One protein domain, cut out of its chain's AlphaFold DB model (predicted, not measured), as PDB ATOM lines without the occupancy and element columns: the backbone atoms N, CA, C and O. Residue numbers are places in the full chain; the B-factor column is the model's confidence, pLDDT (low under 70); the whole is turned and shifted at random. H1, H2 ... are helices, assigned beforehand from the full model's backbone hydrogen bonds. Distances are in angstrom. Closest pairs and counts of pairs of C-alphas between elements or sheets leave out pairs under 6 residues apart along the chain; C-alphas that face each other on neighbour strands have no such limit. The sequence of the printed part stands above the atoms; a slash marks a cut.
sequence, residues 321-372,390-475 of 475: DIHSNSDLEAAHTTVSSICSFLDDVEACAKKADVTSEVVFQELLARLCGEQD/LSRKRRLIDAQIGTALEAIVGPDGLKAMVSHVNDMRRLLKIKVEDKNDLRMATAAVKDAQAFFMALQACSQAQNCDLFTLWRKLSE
ATOM      1  N   ASP A 321    -162.114  40.882  43.733       92.31
ATOM      2  CA  ASP A 321    -162.671  41.915  42.877       92.31
ATOM      3  C   ASP A 321    -163.115  43.077  43.775       92.31
ATOM      4  O   ASP A 321    -164.032  42.940  44.588       92.31
ATOM      5  N   ILE A 322    -162.419  44.209  43.676       94.44
ATOM      6  CA  ILE A 322    -162.642  45.374  44.537       94.44
ATOM      7  C   ILE A 322    -163.559  46.357  43.803       94.44
ATOM      8  O   ILE A 322    -163.178  46.920  42.778       94.44
ATOM      9  N   HIS A 323    -164.758  46.593  44.340       95.25
ATOM     10  CA  HIS A 323    -165.753  47.489  43.731       95.25
ATOM     11  C   HIS A 323    -166.166  48.646  44.645       95.25
ATOM     12  O   HIS A 323    -166.899  49.544  44.227       95.25
ATOM     13  N   SER A 324    -165.721  48.630  45.901       96.94
ATOM     14  CA  SER A 324    -166.089  49.619  46.906       96.94
ATOM     15  C   SER A 324    -165.000  49.792  47.968       96.94
ATOM     16  O   SER A 324    -164.101  48.963  48.109       96.94
ATOM     17  N   ASN A 325    -165.110  50.858  48.772       96.19
ATOM     18  CA  ASN A 325    -164.259  51.038  49.958       96.19
ATOM     19  C   ASN A 325    -164.411  49.888  50.955       96.19
ATOM     20  O   ASN A 325    -163.419  49.448  51.525       96.19
ATOM     21  N   SER A 326    -165.636  49.382  51.133       96.69
ATOM     22  CA  SER A 326    -165.898  48.264  52.040       96.69
ATOM     23  C   SER A 326    -165.149  47.004  51.600       96.69
ATOM     24  O   SER A 326    -164.613  46.295  52.448       96.69
ATOM     25  N   ASP A 327    -165.077  46.736  50.293       95.81
ATOM     26  CA  ASP A 327    -164.335  45.583  49.765       95.81
ATOM     27  C   ASP A 327    -162.833  45.740  50.003       95.81
ATOM     28  O   ASP A 327    -162.148  44.779  50.347       95.81
ATOM     29  N   LEU A 328    -162.320  46.962  49.858       95.69
ATOM     30  CA  LEU A 328    -160.908  47.279  50.050       95.69
ATOM     31  C   LEU A 328    -160.509  47.194  51.534       95.69
ATOM     32  O   LEU A 328    -159.465  46.634  51.869       95.69
ATOM     33  N   GLU A 329    -161.363  47.664  52.442       96.00
ATOM     34  CA  GLU A 329    -161.187  47.494  53.890       96.00
ATOM     35  C   GLU A 329    -161.264  46.017  54.307       96.00
ATOM     36  O   GLU A 329    -160.445  45.553  55.110       96.00
ATOM     37  N   ALA A 330    -162.194  45.253  53.728       95.75
ATOM     38  CA  ALA A 330    -162.289  43.811  53.942       95.75
ATOM     39  C   ALA A 330    -161.043  43.076  53.415       95.75
ATOM     40  O   ALA A 330    -160.507  42.199  54.101       95.75
ATOM     41  N   ALA A 331    -160.529  43.468  52.243       95.62
ATOM     42  CA  ALA A 331    -159.287  42.952  51.671       95.62
ATOM     43  C   ALA A 331    -158.101  43.211  52.598       95.62
ATOM     44  O   ALA A 331    -157.378  42.282  52.963       95.62
ATOM     45  N   HIS A 332    -157.943  44.460  53.038       96.88
ATOM     46  CA  HIS A 332    -156.872  44.859  53.942       96.88
ATOM     47  C   HIS A 332    -156.938  44.094  55.271       96.88
ATOM     48  O   HIS A 332    -155.918  43.585  55.742       96.88
ATOM     49  N   THR A 333    -158.135  43.941  55.841       97.31
ATOM     50  CA  THR A 333    -158.348  43.179  57.081       97.31
ATOM     51  C   THR A 333    -157.972  41.709  56.904       97.31
ATOM     52  O   THR A 333    -157.248  41.153  57.730       97.31
ATOM     53  N   THR A 334    -158.394  41.093  55.796       96.81
ATOM     54  CA  THR A 334    -158.088  39.689  55.478       96.81
ATOM     55  C   THR A 334    -156.586  39.479  55.284       96.81
ATOM     56  O   THR A 334    -156.003  38.578  55.884       96.81
ATOM     57  N   VAL A 335    -155.927  40.347  54.509       97.88
ATOM     58  CA  VAL A 335    -154.470  40.311  54.289       97.88
ATOM     59  C   VAL A 335    -153.707  40.490  55.600       97.88
ATOM     60  O   VAL A 335    -152.775  39.736  55.874       97.88
ATOM     61  N   SER A 336    -154.119  41.438  56.445       98.12
ATOM     62  CA  SER A 336    -153.495  41.683  57.751       98.12
ATOM     63  C   SER A 336    -153.642  40.484  58.700       98.12
ATOM     64  O   SER A 336    -152.687  40.083  59.373       98.12
ATOM     65  N   SER A 337    -154.822  39.858  58.704       97.94
ATOM     66  CA  SER A 337    -155.075  38.629  59.457       97.94
ATOM     67  C   SER A 337    -154.199  37.470  58.970       97.94
ATOM     68  O   SER A 337    -153.588  36.792  59.795       97.94
ATOM     69  N   ILE A 338    -154.047  37.289  57.653       98.00
ATOM     70  CA  ILE A 338    -153.170  36.253  57.085       98.00
ATOM     71  C   ILE A 338    -151.693  36.536  57.393       98.00
ATOM     72  O   ILE A 338    -150.959  35.600  57.703       98.00
ATOM     73  N   CYS A 339    -151.241  37.794  57.362       98.00
ATOM     74  CA  CYS A 339    -149.887  38.154  57.800       98.00
ATOM     75  C   CYS A 339    -149.627  37.727  59.248       98.00
ATOM     76  O   CYS A 339    -148.606  37.099  59.525       98.00
ATOM     77  N   SER A 340    -150.573  38.016  60.145       97.94
ATOM     78  CA  SER A 340    -150.468  37.650  61.562       97.94
ATOM     79  C   SER A 340    -150.435  36.126  61.734       97.94
ATOM     80  O   SER A 340    -149.562  35.595  62.414       97.94
ATOM     81  N   PHE A 341    -151.300  35.412  61.008       98.12
ATOM     82  CA  PHE A 341    -151.289  33.949  60.936       98.12
ATOM     83  C   PHE A 341    -149.938  33.381  60.459       98.12
ATOM     84  O   PHE A 341    -149.462  32.386  61.005       98.12
ATOM     85  N   LEU A 342    -149.299  33.977  59.450       98.06
ATOM     86  CA  LEU A 342    -148.000  33.507  58.958       98.06
ATOM     87  C   LEU A 342    -146.889  33.691  60.000       98.06
ATOM     88  O   LEU A 342    -146.027  32.817  60.132       98.06
ATOM     89  N   ASP A 343    -146.932  34.784  60.762       98.00
ATOM     90  CA  ASP A 343    -146.014  35.000  61.879       98.00
ATOM     91  C   ASP A 343    -146.293  33.994  63.023       98.00
ATOM     92  O   ASP A 343    -145.348  33.447  63.604       98.00
ATOM     93  N   ASP A 344    -147.561  33.644  63.277       97.81
ATOM     94  CA  ASP A 344    -147.949  32.591  64.230       97.81
ATOM     95  C   ASP A 344    -147.463  31.201  63.795       97.81
ATOM     96  O   ASP A 344    -146.965  30.429  64.622       97.81
ATOM     97  N   VAL A 345    -147.541  30.872  62.501       97.25
ATOM     98  CA  VAL A 345    -146.984  29.627  61.944       97.25
ATOM     99  C   VAL A 345    -145.477  29.557  62.190       97.25
ATOM    100  O   VAL A 345    -144.970  28.510  62.603       97.25
ATOM    101  N   GLU A 346    -144.751  30.657  61.983       97.25
ATOM    102  CA  GLU A 346    -143.312  30.712  62.252       97.25
ATOM    103  C   GLU A 346    -143.001  30.587  63.753       97.25
ATOM    104  O   GLU A 346    -142.065  29.880  64.142       97.25
ATOM    105  N   ALA A 347    -143.803  31.218  64.615       97.69
ATOM    106  CA  ALA A 347    -143.670  31.100  66.064       97.69
ATOM    107  C   ALA A 347    -143.933  29.665  66.553       97.69
ATOM    108  O   ALA A 347    -143.184  29.147  67.386       97.69
ATOM    109  N   CYS A 348    -144.956  28.998  66.013       96.44
ATOM    110  CA  CYS A 348    -145.262  27.599  66.312       96.44
ATOM    111  C   CYS A 348    -144.144  26.669  65.844       96.44
ATOM    112  O   CYS A 348    -143.732  25.786  66.593       96.44
ATOM    113  N   ALA A 349    -143.602  26.907  64.649       95.19
ATOM    114  CA  ALA A 349    -142.486  26.142  64.109       95.19
ATOM    115  C   ALA A 349    -141.247  26.223  65.013       95.19
ATOM    116  O   ALA A 349    -140.663  25.194  65.348       95.19
ATOM    117  N   LYS A 350    -140.911  27.426  65.501       96.94
ATOM    118  CA  LYS A 350    -139.813  27.632  66.464       96.94
ATOM    119  C   LYS A 350    -140.051  26.905  67.789       96.94
ATOM    120  O   LYS A 350    -139.119  26.324  68.330       96.94
ATOM    121  N   LYS A 351    -141.281  26.927  68.315       96.75
ATOM    122  CA  LYS A 351    -141.634  26.245  69.576       96.75
ATOM    123  C   LYS A 351    -141.627  24.719  69.451       96.75
ATOM    124  O   LYS A 351    -141.287  24.043  70.414       96.75
ATOM    125  N   ALA A 352    -142.009  24.198  68.290       93.75
ATOM    126  CA  ALA A 352    -142.041  22.767  68.002       93.75
ATOM    127  C   ALA A 352    -140.709  22.218  67.453       93.75
ATOM    128  O   ALA A 352    -140.637  21.029  67.167       93.75
ATOM    129  N   ASP A 353    -139.680  23.063  67.298       94.00
ATOM    130  CA  ASP A 353    -138.382  22.720  66.692       94.00
ATOM    131  C   ASP A 353    -138.506  22.072  65.296       94.00
ATOM    132  O   ASP A 353    -137.843  21.097  64.944       94.00
ATOM    133  N   VAL A 354    -139.404  22.619  64.474       92.56
ATOM    134  CA  VAL A 354    -139.633  22.184  63.089       92.56
ATOM    135  C   VAL A 354    -139.608  23.377  62.137       92.56
ATOM    136  O   VAL A 354    -139.563  24.537  62.541       92.56
ATOM    137  N   THR A 355    -139.639  23.118  60.831       92.62
ATOM    138  CA  THR A 355    -139.755  24.189  59.834       92.62
ATOM    139  C   THR A 355    -141.206  24.667  59.702       92.62
ATOM    140  O   THR A 355    -142.148  23.898  59.885       92.62
ATOM    141  N   SER A 356    -141.403  25.934  59.322       94.56
ATOM    142  CA  SER A 356    -142.740  26.502  59.074       94.56
ATOM    143  C   SER A 356    -143.519  25.755  57.990       94.56
ATOM    144  O   SER A 356    -144.735  25.635  58.085       94.56
ATOM    145  N   GLU A 357    -142.822  25.183  57.001       91.25
ATOM    146  CA  GLU A 357    -143.426  24.298  56.000       91.25
ATOM    147  C   GLU A 357    -144.118  23.108  56.666       91.25
ATOM    148  O   GLU A 357    -145.250  22.795  56.327       91.25
ATOM    149  N   VAL A 358    -143.459  22.451  57.618       91.31
ATOM    150  CA  VAL A 358    -143.992  21.252  58.269       91.31
ATOM    151  C   VAL A 358    -145.263  21.579  59.058       91.31
ATOM    152  O   VAL A 358    -146.253  20.860  58.937       91.31
ATOM    153  N   VAL A 359    -145.271  22.704  59.781       93.94
ATOM    154  CA  VAL A 359    -146.467  23.216  60.471       93.94
ATOM    155  C   VAL A 359    -147.583  23.522  59.474       93.94
ATOM    156  O   VAL A 359    -148.711  23.067  59.641       93.94
ATOM    157  N   PHE A 360    -147.275  24.254  58.403       94.62
ATOM    158  CA  PHE A 360    -148.265  24.637  57.402       94.62
ATOM    159  C   PHE A 360    -148.865  23.425  56.670       94.62
ATOM    160  O   PHE A 360    -150.071  23.371  56.437       94.62
ATOM    161  N   GLN A 361    -148.049  22.418  56.353       90.62
ATOM    162  CA  GLN A 361    -148.507  21.171  55.732       90.62
ATOM    163  C   GLN A 361    -149.423  20.367  56.654       90.62
ATOM    164  O   GLN A 361    -150.377  19.759  56.175       90.62
ATOM    165  N   GLU A 362    -149.169  20.383  57.961       91.00
ATOM    166  CA  GLU A 362    -150.058  19.763  58.941       91.00
ATOM    167  C   GLU A 362    -151.422  20.472  59.005       91.00
ATOM    168  O   GLU A 362    -152.467  19.820  59.040       91.00
ATOM    169  N   LEU A 363    -151.435  21.807  58.950       93.06
ATOM    170  CA  LEU A 363    -152.678  22.585  58.891       93.06
ATOM    171  C   LEU A 363    -153.446  22.337  57.583       93.06
ATOM    172  O   LEU A 363    -154.664  22.152  57.609       93.06
ATOM    173  N   LEU A 364    -152.745  22.258  56.447       90.94
ATOM    174  CA  LEU A 364    -153.333  21.859  55.163       90.94
ATOM    175  C   LEU A 364    -153.916  20.445  55.215       90.94
ATOM    176  O   LEU A 364    -155.011  20.215  54.704       90.94
ATOM    177  N   ALA A 365    -153.204  19.497  55.829       86.94
ATOM    178  CA  ALA A 365    -153.667  18.124  55.967       86.94
ATOM    179  C   ALA A 365    -154.946  18.042  56.812       86.94
ATOM    180  O   ALA A 365    -155.835  17.266  56.467       86.94
ATOM    181  N   ARG A 366    -155.070  18.864  57.864       88.44
ATOM    182  CA  ARG A 366    -156.308  18.991  58.651       88.44
ATOM    183  C   ARG A 366    -157.450  19.607  57.850       88.44
ATOM    184  O   ARG A 366    -158.544  19.056  57.869       88.44
ATOM    185  N   LEU A 367    -157.181  20.668  57.089       88.31
ATOM    186  CA  LEU A 367    -158.175  21.281  56.202       88.31
ATOM    187  C   LEU A 367    -158.708  20.280  55.163       88.31
ATOM    188  O   LEU A 367    -159.901  20.239  54.882       88.31
ATOM    189  N   CYS A 368    -157.824  19.459  54.590       78.62
ATOM    190  CA  CYS A 368    -158.211  18.392  53.668       78.62
ATOM    191  C   CYS A 368    -158.841  17.190  54.381       78.62
ATOM    192  O   CYS A 368    -159.638  16.497  53.774       78.62
ATOM    193  N   GLY A 369    -158.498  16.918  55.640       65.62
ATOM    194  CA  GLY A 369    -159.061  15.816  56.425       65.62
ATOM    195  C   GLY A 369    -160.516  16.030  56.844       65.62
ATOM    196  O   GLY A 369    -161.205  15.050  57.104       65.62
ATOM    197  N   GLU A 370    -160.996  17.276  56.867       54.94
ATOM    198  CA  GLU A 370    -162.429  17.580  57.018       54.94
ATOM    199  C   GLU A 370    -163.237  17.316  55.735       54.94
ATOM    200  O   GLU A 370    -164.459  17.187  55.799       54.94
ATOM    201  N   GLN A 371    -162.585  17.206  54.571       51.97
ATOM    202  CA  GLN A 371    -163.233  16.883  53.299       51.97
ATOM    203  C   GLN A 371    -162.748  15.526  52.803       51.97
ATOM    204  O   GLN A 371    -161.660  15.408  52.249       51.97
ATOM    205  N   ASP A 372    -163.564  14.492  52.995       45.28
ATOM    206  CA  ASP A 372    -163.228  13.131  52.588       45.28
ATOM    207  C   ASP A 372    -163.007  13.091  51.065       45.28
ATOM    208  O   ASP A 372    -163.954  13.062  50.280       45.28
ATOM    209  N   LEU A 390    -149.582  11.394  48.479       43.38
ATOM    210  CA  LEU A 390    -149.458  10.194  49.316       43.38
ATOM    211  C   LEU A 390    -148.135   9.997  50.077       43.38
ATOM    212  O   LEU A 390    -147.989   9.000  50.775       43.38
ATOM    213  N   SER A 391    -147.183  10.933  50.037       49.88
ATOM    214  CA  SER A 391    -145.922  10.803  50.804       49.88
ATOM    215  C   SER A 391    -145.762  11.785  51.974       49.88
ATOM    216  O   SER A 391    -144.783  11.677  52.719       49.88
ATOM    217  N   ARG A 392    -146.722  12.698  52.192       56.53
ATOM    218  CA  ARG A 392    -146.666  13.704  53.273       56.53
ATOM    219  C   ARG A 392    -147.393  13.293  54.549       56.53
ATOM    220  O   ARG A 392    -146.833  13.444  55.628       56.53
ATOM    221  N   LYS A 393    -148.582  12.692  54.427       58.03
ATOM    222  CA  LYS A 393    -149.422  12.297  55.574       58.03
ATOM    223  C   LYS A 393    -148.686  11.361  56.545       58.03
ATOM    224  O   LYS A 393    -148.807  11.515  57.751       58.03
ATOM    225  N   ARG A 394    -147.846  10.452  56.029       54.50
ATOM    226  CA  ARG A 394    -147.059   9.524  56.858       54.50
ATOM    227  C   ARG A 394    -145.954  10.222  57.661       54.50
ATOM    228  O   ARG A 394    -145.840   9.968  58.846       54.50
ATOM    229  N   ARG A 395    -145.237  11.187  57.067       59.38
ATOM    230  CA  ARG A 395    -144.201  11.968  57.778       59.38
ATOM    231  C   ARG A 395    -144.781  12.871  58.864       59.38
ATOM    232  O   ARG A 395    -144.128  13.095  59.873       59.38
ATOM    233  N   LEU A 396    -145.987  13.389  58.643       63.75
ATOM    234  CA  LEU A 396    -146.685  14.231  59.611       63.75
ATOM    235  C   LEU A 396    -147.178  13.426  60.822       63.75
ATOM    236  O   LEU A 396    -146.998  13.851  61.962       63.75
ATOM    237  N   ILE A 397    -147.721  12.229  60.569       61.78
ATOM    238  CA  ILE A 397    -148.141  11.280  61.609       61.78
ATOM    239  C   ILE A 397    -146.933  10.781  62.412       61.78
ATOM    240  O   ILE A 397    -146.972  10.797  63.642       61.78
ATOM    241  N   ASP A 398    -145.846  10.396  61.737       59.41
ATOM    242  CA  ASP A 398    -144.644   9.865  62.394       59.41
ATOM    243  C   ASP A 398    -143.958  10.916  63.291       59.41
ATOM    244  O   ASP A 398    -143.325  10.566  64.284       59.41
ATOM    245  N   ALA A 399    -144.117  12.207  62.982       62.19
ATOM    246  CA  ALA A 399    -143.493  13.303  63.718       62.19
ATOM    247  C   ALA A 399    -144.340  13.866  64.878       62.19
ATOM    248  O   ALA A 399    -143.889  14.797  65.539       62.19
ATOM    249  N   GLN A 400    -145.552  13.346  65.137       81.00
ATOM    250  CA  GLN A 400    -146.440  13.808  66.228       81.00
ATOM    251  C   GLN A 400    -146.663  15.339  66.262       81.00
ATOM    252  O   GLN A 400    -146.991  15.929  67.296       81.00
ATOM    253  N   ILE A 401    -146.518  16.005  65.113       86.06
ATOM    254  CA  ILE A 401    -146.616  17.468  65.011       86.06
ATOM    255  C   ILE A 401    -148.024  17.917  65.378       86.06
ATOM    256  O   ILE A 401    -148.192  18.922  66.060       86.06
ATOM    257  N   GLY A 402    -149.036  17.143  64.979       85.50
ATOM    258  CA  GLY A 402    -150.424  17.455  65.276       85.50
ATOM    259  C   GLY A 402    -150.700  17.607  66.773       85.50
ATOM    260  O   GLY A 402    -151.376  18.561  67.147       85.50
ATOM    261  N   THR A 403    -150.144  16.730  67.614       89.19
ATOM    262  CA  THR A 403    -150.275  16.808  69.077       89.19
ATOM    263  C   THR A 403    -149.408  17.911  69.681       89.19
ATOM    264  O   THR A 403    -149.824  18.562  70.634       89.19
ATOM    265  N   ALA A 404    -148.222  18.164  69.116       91.69
ATOM    266  CA  ALA A 404    -147.356  19.252  69.566       91.69
ATOM    267  C   ALA A 404    -147.985  20.630  69.296       91.69
ATOM    268  O   ALA A 404    -147.986  21.490  70.173       91.69
ATOM    269  N   LEU A 405    -148.574  20.829  68.113       93.06
ATOM    270  CA  LEU A 405    -149.276  22.067  67.762       93.06
ATOM    271  C   LEU A 405    -150.495  22.299  68.653       93.06
ATOM    272  O   LEU A 405    -150.689  23.412  69.135       93.06
ATOM    273  N   GLU A 406    -151.276  21.253  68.917       94.50
ATOM    274  CA  GLU A 406    -152.418  21.337  69.829       94.50
ATOM    275  C   GLU A 406    -151.981  21.672  71.262       94.50
ATOM    276  O   GLU A 406    -152.627  22.478  71.921       94.50
ATOM    277  N   ALA A 407    -150.837  21.157  71.724       96.38
ATOM    278  CA  ALA A 407    -150.270  21.530  73.020       96.38
ATOM    279  C   ALA A 407    -149.753  22.985  73.068       96.38
ATOM    280  O   ALA A 407    -149.796  23.614  74.124       96.38
ATOM    281  N   ILE A 408    -149.259  23.526  71.947       96.50
ATOM    282  CA  ILE A 408    -148.704  24.890  71.868       96.50
ATOM    283  C   ILE A 408    -149.804  25.951  71.762       96.50
ATOM    284  O   ILE A 408    -149.695  27.007  72.389       96.50
ATOM    285  N   VAL A 409    -150.809  25.705  70.921       96.94
ATOM    286  CA  VAL A 409    -151.816  26.703  70.517       96.94
ATOM    287  C   VAL A 409    -153.179  26.436  71.169       96.94
ATOM    288  O   VAL A 409    -153.990  27.349  71.314       96.94
ATOM    289  N   GLY A 410    -153.434  25.199  71.595       96.88
ATOM    290  CA  GLY A 410    -154.752  24.734  72.011       96.88
ATOM    291  C   GLY A 410    -155.640  24.332  70.823       96.88
ATOM    292  O   GLY A 410    -155.356  24.688  69.675       96.88
ATOM    293  N   PRO A 411    -156.742  23.603  71.078       94.25
ATOM    294  CA  PRO A 411    -157.636  23.104  70.031       94.25
ATOM    295  C   PRO A 411    -158.360  24.231  69.277       94.25
ATOM    296  O   PRO A 411    -158.462  24.188  68.050       94.25
ATOM    297  N   ASP A 412    -158.813  25.271  69.982       96.31
ATOM    298  CA  ASP A 412    -159.533  26.395  69.369       96.31
ATOM    299  C   ASP A 412    -158.618  27.242  68.483       96.31
ATOM    300  O   ASP A 412    -158.981  27.597  67.359       96.31
ATOM    301  N   GLY A 413    -157.403  27.528  68.954       96.31
ATOM    302  CA  GLY A 413    -156.437  28.268  68.153       96.31
ATOM    303  C   GLY A 413    -155.953  27.447  66.953       96.31
ATOM    304  O   GLY A 413    -155.804  27.995  65.864       96.31
ATOM    305  N   LEU A 414    -155.828  26.122  67.088       95.44
ATOM    306  CA  LEU A 414    -155.544  25.240  65.955       95.44
ATOM    307  C   LEU A 414    -156.658  25.291  64.896       95.44
ATOM    308  O   LEU A 414    -156.368  25.377  63.702       95.44
ATOM    309  N   LYS A 415    -157.929  25.304  65.317       95.06
ATOM    310  CA  LYS A 415    -159.075  25.487  64.415       95.06
ATOM    311  C   LYS A 415    -159.043  26.852  63.718       95.06
ATOM    312  O   LYS A 415    -159.284  26.921  62.513       95.06
ATOM    313  N   ALA A 416    -158.697  27.919  64.438       96.75
ATOM    314  CA  ALA A 416    -158.527  29.249  63.852       96.75
ATOM    315  C   ALA A 416    -157.399  29.274  62.804       96.75
ATOM    316  O   ALA A 416    -157.595  29.781  61.700       96.75
ATOM    317  N   MET A 417    -156.254  28.642  63.087       97.62
ATOM    318  CA  MET A 417    -155.157  28.513  62.119       97.62
ATOM    319  C   MET A 417    -155.585  27.755  60.854       97.62
ATOM    320  O   MET A 417    -155.241  28.168  59.749       97.62
ATOM    321  N   VAL A 418    -156.365  26.676  60.987       95.94
ATOM    322  CA  VAL A 418    -156.922  25.944  59.832       95.94
ATOM    323  C   VAL A 418    -157.871  26.831  59.015       95.94
ATOM    324  O   VAL A 418    -157.802  26.820  57.783       95.94
ATOM    325  N   SER A 419    -158.699  27.650  59.675       96.44
ATOM    326  CA  SER A 419    -159.539  28.648  58.995       96.44
ATOM    327  C   SER A 419    -158.694  29.638  58.188       96.44
ATOM    328  O   SER A 419    -158.962  29.841  57.006       96.44
ATOM    329  N   HIS A 420    -157.612  30.167  58.767       97.38
ATOM    330  CA  HIS A 420    -156.709  31.085  58.065       97.38
ATOM    331  C   HIS A 420    -156.003  30.446  56.863       97.38
ATOM    332  O   HIS A 420    -155.791  31.114  55.851       97.38
ATOM    333  N   VAL A 421    -155.689  29.145  56.912       96.06
ATOM    334  CA  VAL A 421    -155.188  28.419  55.732       96.06
ATOM    335  C   VAL A 421    -156.230  28.403  54.612       96.06
ATOM    336  O   VAL A 421    -155.880  28.607  53.447       96.06
ATOM    337  N   ASN A 422    -157.505  28.177  54.936       95.00
ATOM    338  CA  ASN A 422    -158.585  28.234  53.951       95.00
ATOM    339  C   ASN A 422    -158.764  29.653  53.386       95.00
ATOM    340  O   ASN A 422    -158.868  29.802  52.166       95.00
ATOM    341  N   ASP A 423    -158.722  30.679  54.234       95.44
ATOM    342  CA  ASP A 423    -158.823  32.078  53.804       95.44
ATOM    343  C   ASP A 423    -157.667  32.450  52.874       95.44
ATOM    344  O   ASP A 423    -157.891  32.981  51.787       95.44
ATOM    345  N   MET A 424    -156.435  32.064  53.217       95.94
ATOM    346  CA  MET A 424    -155.267  32.287  52.367       95.94
ATOM    347  C   MET A 424    -155.392  31.582  51.009       95.94
ATOM    348  O   MET A 424    -155.054  32.168  49.981       95.94
ATOM    349  N   ARG A 425    -155.914  30.348  50.968       94.50
ATOM    350  CA  ARG A 425    -156.143  29.613  49.707       94.50
ATOM    351  C   ARG A 425    -157.224  30.248  48.834       94.50
ATOM    352  O   ARG A 425    -157.132  30.172  47.610       94.50
ATOM    353  N   ARG A 426    -158.254  30.827  49.449       94.12
ATOM    354  CA  ARG A 426    -159.324  31.550  48.744       94.12
ATOM    355  C   ARG A 426    -158.857  32.914  48.265       94.12
ATOM    356  O   ARG A 426    -159.284  33.347  47.202       94.12
ATOM    357  N   LEU A 427    -157.966  33.551  49.019       96.00
ATOM    358  CA  LEU A 427    -157.428  34.862  48.704       96.00
ATOM    359  C   LEU A 427    -156.362  34.808  47.604       96.00
ATOM    360  O   LEU A 427    -156.372  35.654  46.719       96.00
ATOM    361  N   LEU A 428    -155.428  33.855  47.639       96.44
ATOM    362  CA  LEU A 428    -154.270  33.856  46.740       96.44
ATOM    363  C   LEU A 428    -154.536  33.124  45.418       96.44
ATOM    364  O   LEU A 428    -155.100  32.029  45.368       96.44
ATOM    365  N   LYS A 429    -154.040  33.694  44.315       95.50
ATOM    366  CA  LYS A 429    -153.986  33.046  42.992       95.50
ATOM    367  C   LYS A 429    -152.920  31.943  42.923       95.50
ATOM    368  O   LYS A 429    -153.029  31.053  42.081       95.50
ATOM    369  N   ILE A 430    -151.960  31.949  43.848       91.50
ATOM    370  CA  ILE A 430    -150.858  30.984  43.959       91.50
ATOM    371  C   ILE A 430    -151.337  29.704  44.660       91.50
ATOM    372  O   ILE A 430    -151.973  29.759  45.713       91.50
ATOM    373  N   LYS A 431    -151.005  28.537  44.097       91.50
ATOM    374  CA  LYS A 431    -151.179  27.251  44.786       91.50
ATOM    375  C   LYS A 431    -150.035  27.067  45.777       91.50
ATOM    376  O   LYS A 431    -148.883  27.109  45.375       91.50
ATOM    377  N   VAL A 432    -150.361  26.877  47.053       90.94
ATOM    378  CA  VAL A 432    -149.362  26.692  48.110       90.94
ATOM    379  C   VAL A 432    -149.236  25.212  48.432       90.94
ATOM    380  O   VAL A 432    -150.008  24.688  49.234       90.94
ATOM    381  N   GLU A 433    -148.292  24.529  47.782       84.12
ATOM    382  CA  GLU A 433    -148.079  23.092  47.960       84.12
ATOM    383  C   GLU A 433    -146.741  22.777  48.619       84.12
ATOM    384  O   GLU A 433    -146.661  21.792  49.348       84.12
ATOM    385  N   ASP A 434    -145.693  23.572  48.420       85.62
ATOM    386  CA  ASP A 434    -144.367  23.297  48.978       85.62
ATOM    387  C   ASP A 434    -143.733  24.475  49.739       85.62
ATOM    388  O   ASP A 434    -144.351  25.512  49.991       85.62
ATOM    389  N   LYS A 435    -142.477  24.288  50.170       88.25
ATOM    390  CA  LYS A 435    -141.692  25.320  50.860       88.25
ATOM    391  C   LYS A 435    -141.517  26.586  50.029       88.25
ATOM    392  O   LYS A 435    -141.501  27.687  50.583       88.25
ATOM    393  N   ASN A 436    -141.273  26.429  48.731       92.38
ATOM    394  CA  ASN A 436    -141.037  27.558  47.853       92.38
ATOM    395  C   ASN A 436    -142.333  28.340  47.654       92.38
ATOM    396  O   ASN A 436    -142.305  29.564  47.780       92.38
ATOM    397  N   ASP A 437    -143.449  27.643  47.451       93.75
ATOM    398  CA  ASP A 437    -144.760  28.270  47.325       93.75
ATOM    399  C   ASP A 437    -145.156  28.992  48.609       93.75
ATOM    400  O   ASP A 437    -145.628  30.123  48.548       93.75
ATOM    401  N   LEU A 438    -144.911  28.386  49.780       95.31
ATOM    402  CA  LEU A 438    -145.191  29.029  51.065       95.31
ATOM    403  C   LEU A 438    -144.384  30.318  51.213       95.31
ATOM    404  O   LEU A 438    -144.936  31.347  51.588       95.31
ATOM    405  N   ARG A 439    -143.097  30.301  50.850       95.81
ATOM    406  CA  ARG A 439    -142.256  31.503  50.869       95.81
ATOM    407  C   ARG A 439    -142.762  32.570  49.895       95.81
ATOM    408  O   ARG A 439    -142.764  33.746  50.251       95.81
ATOM    409  N   MET A 440    -143.164  32.178  48.685       95.50
ATOM    410  CA  MET A 440    -143.728  33.102  47.698       95.50
ATOM    411  C   MET A 440    -145.048  33.701  48.184       95.50
ATOM    412  O   MET A 440    -145.219  34.912  48.108       95.50
ATOM    413  N   ALA A 441    -145.934  32.884  48.752       96.62
ATOM    414  CA  ALA A 441    -147.179  33.335  49.360       96.62
ATOM    415  C   ALA A 441    -146.919  34.306  50.518       96.62
ATOM    416  O   ALA A 441    -147.519  35.373  50.558       96.62
ATOM    417  N   THR A 442    -145.977  33.997  51.416       97.69
ATOM    418  CA  THR A 442    -145.606  34.898  52.516       97.69
ATOM    419  C   THR A 442    -145.101  36.243  52.012       97.69
ATOM    420  O   THR A 442    -145.536  37.276  52.516       97.69
ATOM    421  N   ALA A 443    -144.207  36.247  51.020       97.19
ATOM    422  CA  ALA A 443    -143.717  37.488  50.428       97.19
ATOM    423  C   ALA A 443    -144.866  38.287  49.797       97.19
ATOM    424  O   ALA A 443    -145.028  39.463  50.097       97.19
ATOM    425  N   ALA A 444    -145.720  37.625  49.016       97.31
ATOM    426  CA  ALA A 444    -146.809  38.280  48.308       97.31
ATOM    427  C   ALA A 444    -147.875  38.869  49.254       97.31
ATOM    428  O   ALA A 444    -148.356  39.976  49.021       97.31
ATOM    429  N   VAL A 445    -148.209  38.184  50.356       97.94
ATOM    430  CA  VAL A 445    -149.130  38.717  51.380       97.94
ATOM    431  C   VAL A 445    -148.498  39.904  52.119       97.94
ATOM    432  O   VAL A 445    -149.174  40.913  52.325       97.94
ATOM    433  N   LYS A 446    -147.205  39.838  52.472       97.81
ATOM    434  CA  LYS A 446    -146.498  40.957  53.130       97.81
ATOM    435  C   LYS A 446    -146.381  42.178  52.212       97.81
ATOM    436  O   LYS A 446    -146.605  43.301  52.664       97.81
ATOM    437  N   ASP A 447    -146.114  41.964  50.927       97.12
ATOM    438  CA  ASP A 447    -146.087  43.029  49.922       97.12
ATOM    439  C   ASP A 447    -147.478  43.655  49.730       97.12
ATOM    440  O   ASP A 447    -147.598  44.881  49.686       97.12
ATOM    441  N   ALA A 448    -148.538  42.839  49.696       97.81
ATOM    442  CA  ALA A 448    -149.914  43.329  49.646       97.81
ATOM    443  C   ALA A 448    -150.276  44.149  50.896       97.81
ATOM    444  O   ALA A 448    -150.874  45.218  50.777       97.81
ATOM    445  N   GLN A 449    -149.871  43.709  52.092       98.12
ATOM    446  CA  GLN A 449    -150.090  44.467  53.328       98.12
ATOM    447  C   GLN A 449    -149.390  45.832  53.277       98.12
ATOM    448  O   GLN A 449    -150.004  46.857  53.579       98.12
ATOM    449  N   ALA A 450    -148.125  45.859  52.846       97.88
ATOM    450  CA  ALA A 450    -147.369  47.098  52.692       97.88
ATOM    451  C   ALA A 450    -148.030  48.046  51.678       97.88
ATOM    452  O   ALA A 450    -148.095  49.255  51.918       97.88
ATOM    453  N   PHE A 451    -148.561  47.506  50.577       97.88
ATOM    454  CA  PHE A 451    -149.340  48.269  49.606       97.88
ATOM    455  C   PHE A 451    -150.589  48.895  50.235       97.88
ATOM    456  O   PHE A 451    -150.754  50.109  50.129       97.88
ATOM    457  N   PHE A 452    -151.430  48.125  50.936       97.88
ATOM    458  CA  PHE A 452    -152.647  48.664  51.557       97.88
ATOM    459  C   PHE A 452    -152.344  49.747  52.603       97.88
ATOM    460  O   PHE A 452    -153.004  50.788  52.613       97.88
ATOM    461  N   MET A 453    -151.306  49.562  53.425       97.50
ATOM    462  CA  MET A 453    -150.872  50.583  54.387       97.50
ATOM    463  C   MET A 453    -150.416  51.874  53.693       97.50
ATOM    464  O   MET A 453    -150.776  52.976  54.115       97.50
ATOM    465  N   ALA A 454    -149.634  51.753  52.618       97.25
ATOM    466  CA  ALA A 454    -149.167  52.899  51.846       97.25
ATOM    467  C   ALA A 454    -150.314  53.601  51.105       97.25
ATOM    468  O   ALA A 454    -150.360  54.832  51.071       97.25
ATOM    469  N   LEU A 455    -151.258  52.835  50.558       97.25
ATOM    470  CA  LEU A 455    -152.453  53.344  49.898       97.25
ATOM    471  C   LEU A 455    -153.314  54.152  50.879       97.25
ATOM    472  O   LEU A 455    -153.705  55.278  50.570       97.25
ATOM    473  N   GLN A 456    -153.537  53.624  52.087       97.06
ATOM    474  CA  GLN A 456    -154.264  54.318  53.151       97.06
ATOM    475  C   GLN A 456    -153.556  55.614  53.570       97.06
ATOM    476  O   GLN A 456    -154.196  56.661  53.679       97.06
ATOM    477  N   ALA A 457    -152.231  55.579  53.742       96.38
ATOM    478  CA  ALA A 457    -151.449  56.771  54.064       96.38
ATOM    479  C   ALA A 457    -151.529  57.840  52.955       96.38
ATOM    480  O   ALA A 457    -151.669  59.030  53.247       96.38
ATOM    481  N   CYS A 458    -151.485  57.435  51.681       95.81
ATOM    482  CA  CYS A 458    -151.631  58.346  50.543       95.81
ATOM    483  C   CYS A 458    -153.034  58.949  50.446       95.81
ATOM    484  O   CYS A 458    -153.151  60.153  50.219       95.81
ATOM    485  N   SER A 459    -154.081  58.151  50.655       96.12
ATOM    486  CA  SER A 459    -155.469  58.631  50.694       96.12
ATOM    487  C   SER A 459    -155.658  59.697  51.780       96.12
ATOM    488  O   SER A 459    -156.218  60.759  51.504       96.12
ATOM    489  N   GLN A 460    -155.097  59.479  52.974       95.62
ATOM    490  CA  GLN A 460    -155.125  60.458  54.066       95.62
ATOM    491  C   GLN A 460    -154.348  61.737  53.725       95.62
ATOM    492  O   GLN A 460    -154.841  62.837  53.967       95.62
ATOM    493  N   ALA A 461    -153.156  61.611  53.136       94.19
ATOM    494  CA  ALA A 461    -152.331  62.759  52.762       94.19
ATOM    495  C   ALA A 461    -152.974  63.622  51.662       94.19
ATOM    496  O   ALA A 461    -152.849  64.845  51.682       94.19
ATOM    497  N   GLN A 462    -153.675  62.993  50.715       94.25
ATOM    498  CA  GLN A 462    -154.373  63.675  49.620       94.25
ATOM    499  C   GLN A 462    -155.811  64.075  49.981       94.25
ATOM    500  O   GLN A 462    -156.469  64.748  49.188       94.25
ATOM    501  N   ASN A 463    -156.292  63.679  51.166       96.12
ATOM    502  CA  ASN A 463    -157.668  63.854  51.624       96.12
ATOM    503  C   ASN A 463    -158.696  63.390  50.574       96.12
ATOM    504  O   ASN A 463    -159.650  64.101  50.249       96.12
ATOM    505  N   CYS A 464    -158.452  62.213  49.995       95.81
ATOM    506  CA  CYS A 464    -159.308  61.622  48.976       95.81
ATOM    507  C   CYS A 464    -159.820  60.252  49.409       95.81
ATOM    508  O   CYS A 464    -159.183  59.541  50.184       95.81
ATOM    509  N   ASP A 465    -160.962  59.872  48.853       96.38
ATOM    510  CA  ASP A 465    -161.562  58.559  49.041       96.38
ATOM    511  C   ASP A 465    -160.615  57.419  48.604       96.38
ATOM    512  O   ASP A 465    -159.932  57.524  47.577       96.38
ATOM    513  N   LEU A 466    -160.547  56.348  49.404       96.44
ATOM    514  CA  LEU A 466    -159.562  55.269  49.253       96.44
ATOM    515  C   LEU A 466    -159.805  54.455  47.979       96.44
ATOM    516  O   LEU A 466    -158.872  54.198  47.219       96.44
ATOM    517  N   PHE A 467    -161.064  54.119  47.703       96.88
ATOM    518  CA  PHE A 467    -161.482  53.427  46.490       96.88
ATOM    519  C   PHE A 467    -161.260  54.289  45.246       96.88
ATOM    520  O   PHE A 467    -160.781  53.799  44.225       96.88
ATOM    521  N   THR A 468    -161.517  55.595  45.340       96.44
ATOM    522  CA  THR A 468    -161.210  56.532  44.251       96.44
ATOM    523  C   THR A 468    -159.714  56.569  43.927       96.44
ATOM    524  O   THR A 468    -159.350  56.646  42.752       96.44
ATOM    525  N   LEU A 469    -158.841  56.516  44.941       96.25
ATOM    526  CA  LEU A 469    -157.393  56.431  44.736       96.25
ATOM    527  C   LEU A 469    -156.988  55.083  44.130       96.25
ATOM    528  O   LEU A 469    -156.215  55.070  43.179       96.25
ATOM    529  N   TRP A 470    -157.525  53.976  44.644       96.12
ATOM    530  CA  TRP A 470    -157.269  52.637  44.111       96.12
ATOM    531  C   TRP A 470    -157.661  52.531  42.634       96.12
ATOM    532  O   TRP A 470    -156.836  52.150  41.814       96.12
ATOM    533  N   ARG A 471    -158.862  52.992  42.265       95.69
ATOM    534  CA  ARG A 471    -159.335  52.962  40.876       95.69
ATOM    535  C   ARG A 471    -158.409  53.732  39.929       95.69
ATOM    536  O   ARG A 471    -158.101  53.239  38.857       95.69
ATOM    537  N   LYS A 472    -157.888  54.891  40.352       95.50
ATOM    538  CA  LYS A 472    -156.895  55.663  39.577       95.50
ATOM    539  C   LYS A 472    -155.544  54.958  39.400       95.50
ATOM    540  O   LYS A 472    -154.752  55.400  38.577       95.50
ATOM    541  N   LEU A 473    -155.224  53.980  40.248       94.94
ATOM    542  CA  LEU A 473    -153.989  53.196  40.171       94.94
ATOM    543  C   LEU A 473    -154.170  51.894  39.382       94.94
ATOM    544  O   LEU A 473    -153.165  51.283  39.021       94.94
ATOM    545  N   SER A 474    -155.413  51.450  39.190       89.62
ATOM    546  CA  SER A 474    -155.766  50.234  38.448       89.62
ATOM    547  C   SER A 474    -156.204  50.515  37.004       89.62
ATOM    548  O   SER A 474    -156.149  49.606  36.180       89.62
ATOM    549  N   GLU A 475    -156.636  51.745  36.703       86.06
ATOM    550  CA  GLU A 475    -156.778  52.296  35.339       86.06
ATOM    551  C   GLU A 475    -155.411  52.667  34.748       86.06
ATOM    552  O   GLU A 475    -155.184  52.340  33.559       86.06
TER     553      GLU A 475
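AT A GLANCE: This is residues 321 to 372 and 390 to 475 of the 475 residues of the protein "Hypothetical protein" of Eutreptiella gymnastica (UniProt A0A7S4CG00). Two long helices, H1 and H6, cross as a narrow X along a rod; H2, H4 and H5 pack on H1 from its middle to its last residues, with H3 beyond them at that end of the rod. At the other end the short H7 folds back from H6 to the first residues of H1. The printed part has 138 residues, with seven named helices, H1 to H7 in order, and no named strand: the class is all helix. It is only just loose, close to compact, with a radius of gyration of the C-alphas of 17.5 A and spans of 56 by 27 by 26 A.

HOW THE PARTS SIT: H1, residues 325 to 351, is the hub, touching five helices. H2, residues 356 to 369, touches H1 at a steep tilt of 65 degrees, closest at C-alphas 349 and 356, 5.1 A. H3, residues 393 to 398, only just touches H2, with 3 pairs of C-alphas within 8 A, closest 362 and 396, 6.5 A. H4, residues 401 to 409, touches H1, closest C-alphas 348 and 405, 7.0 A. H5, residues 411 to 427, touches H2 about perpendicular at 90 degrees, closest C-alphas 363 and 418, 5.5 A. It touches H1 through His 420 and Ile 338, their C-alphas 6.3 A apart. H6, residues 435 to 462, touches H1 at a steep tilt of 42 degrees, opposite ways, closest C-alphas 335 and 449, 6.1 A; H5 and H6 are apart. H7, residues 466 to 474, touches H6, closest C-alphas 459 and 466, 5.5 A. Helix packing is mostly crossed, with 0 of 8 pairs at a shallow tilt. In H1 to H7 every O i to N i+4 pair is within hydrogen-bond range.

IN THESE COORDINATES: H1 begins at C-alpha 325 (-164.259, 51.038, 49.958) and is 38.9 A long; H6 is 40.4 A and H5 24.4 A. H7 ends at C-alpha 474 (-155.766, 50.234, 38.448).

THE WHOLE: The C-alphas farthest apart, of Asp 398 and Asn 463, are 56.6 A apart. Residues 373 to 389 are not printed; C-alphas 372 and 390 are 14.5 A apart across the cut. Of the links printed whole, none is long. pLDDT is under 70 in residues 369 to 372 and 390 to 399.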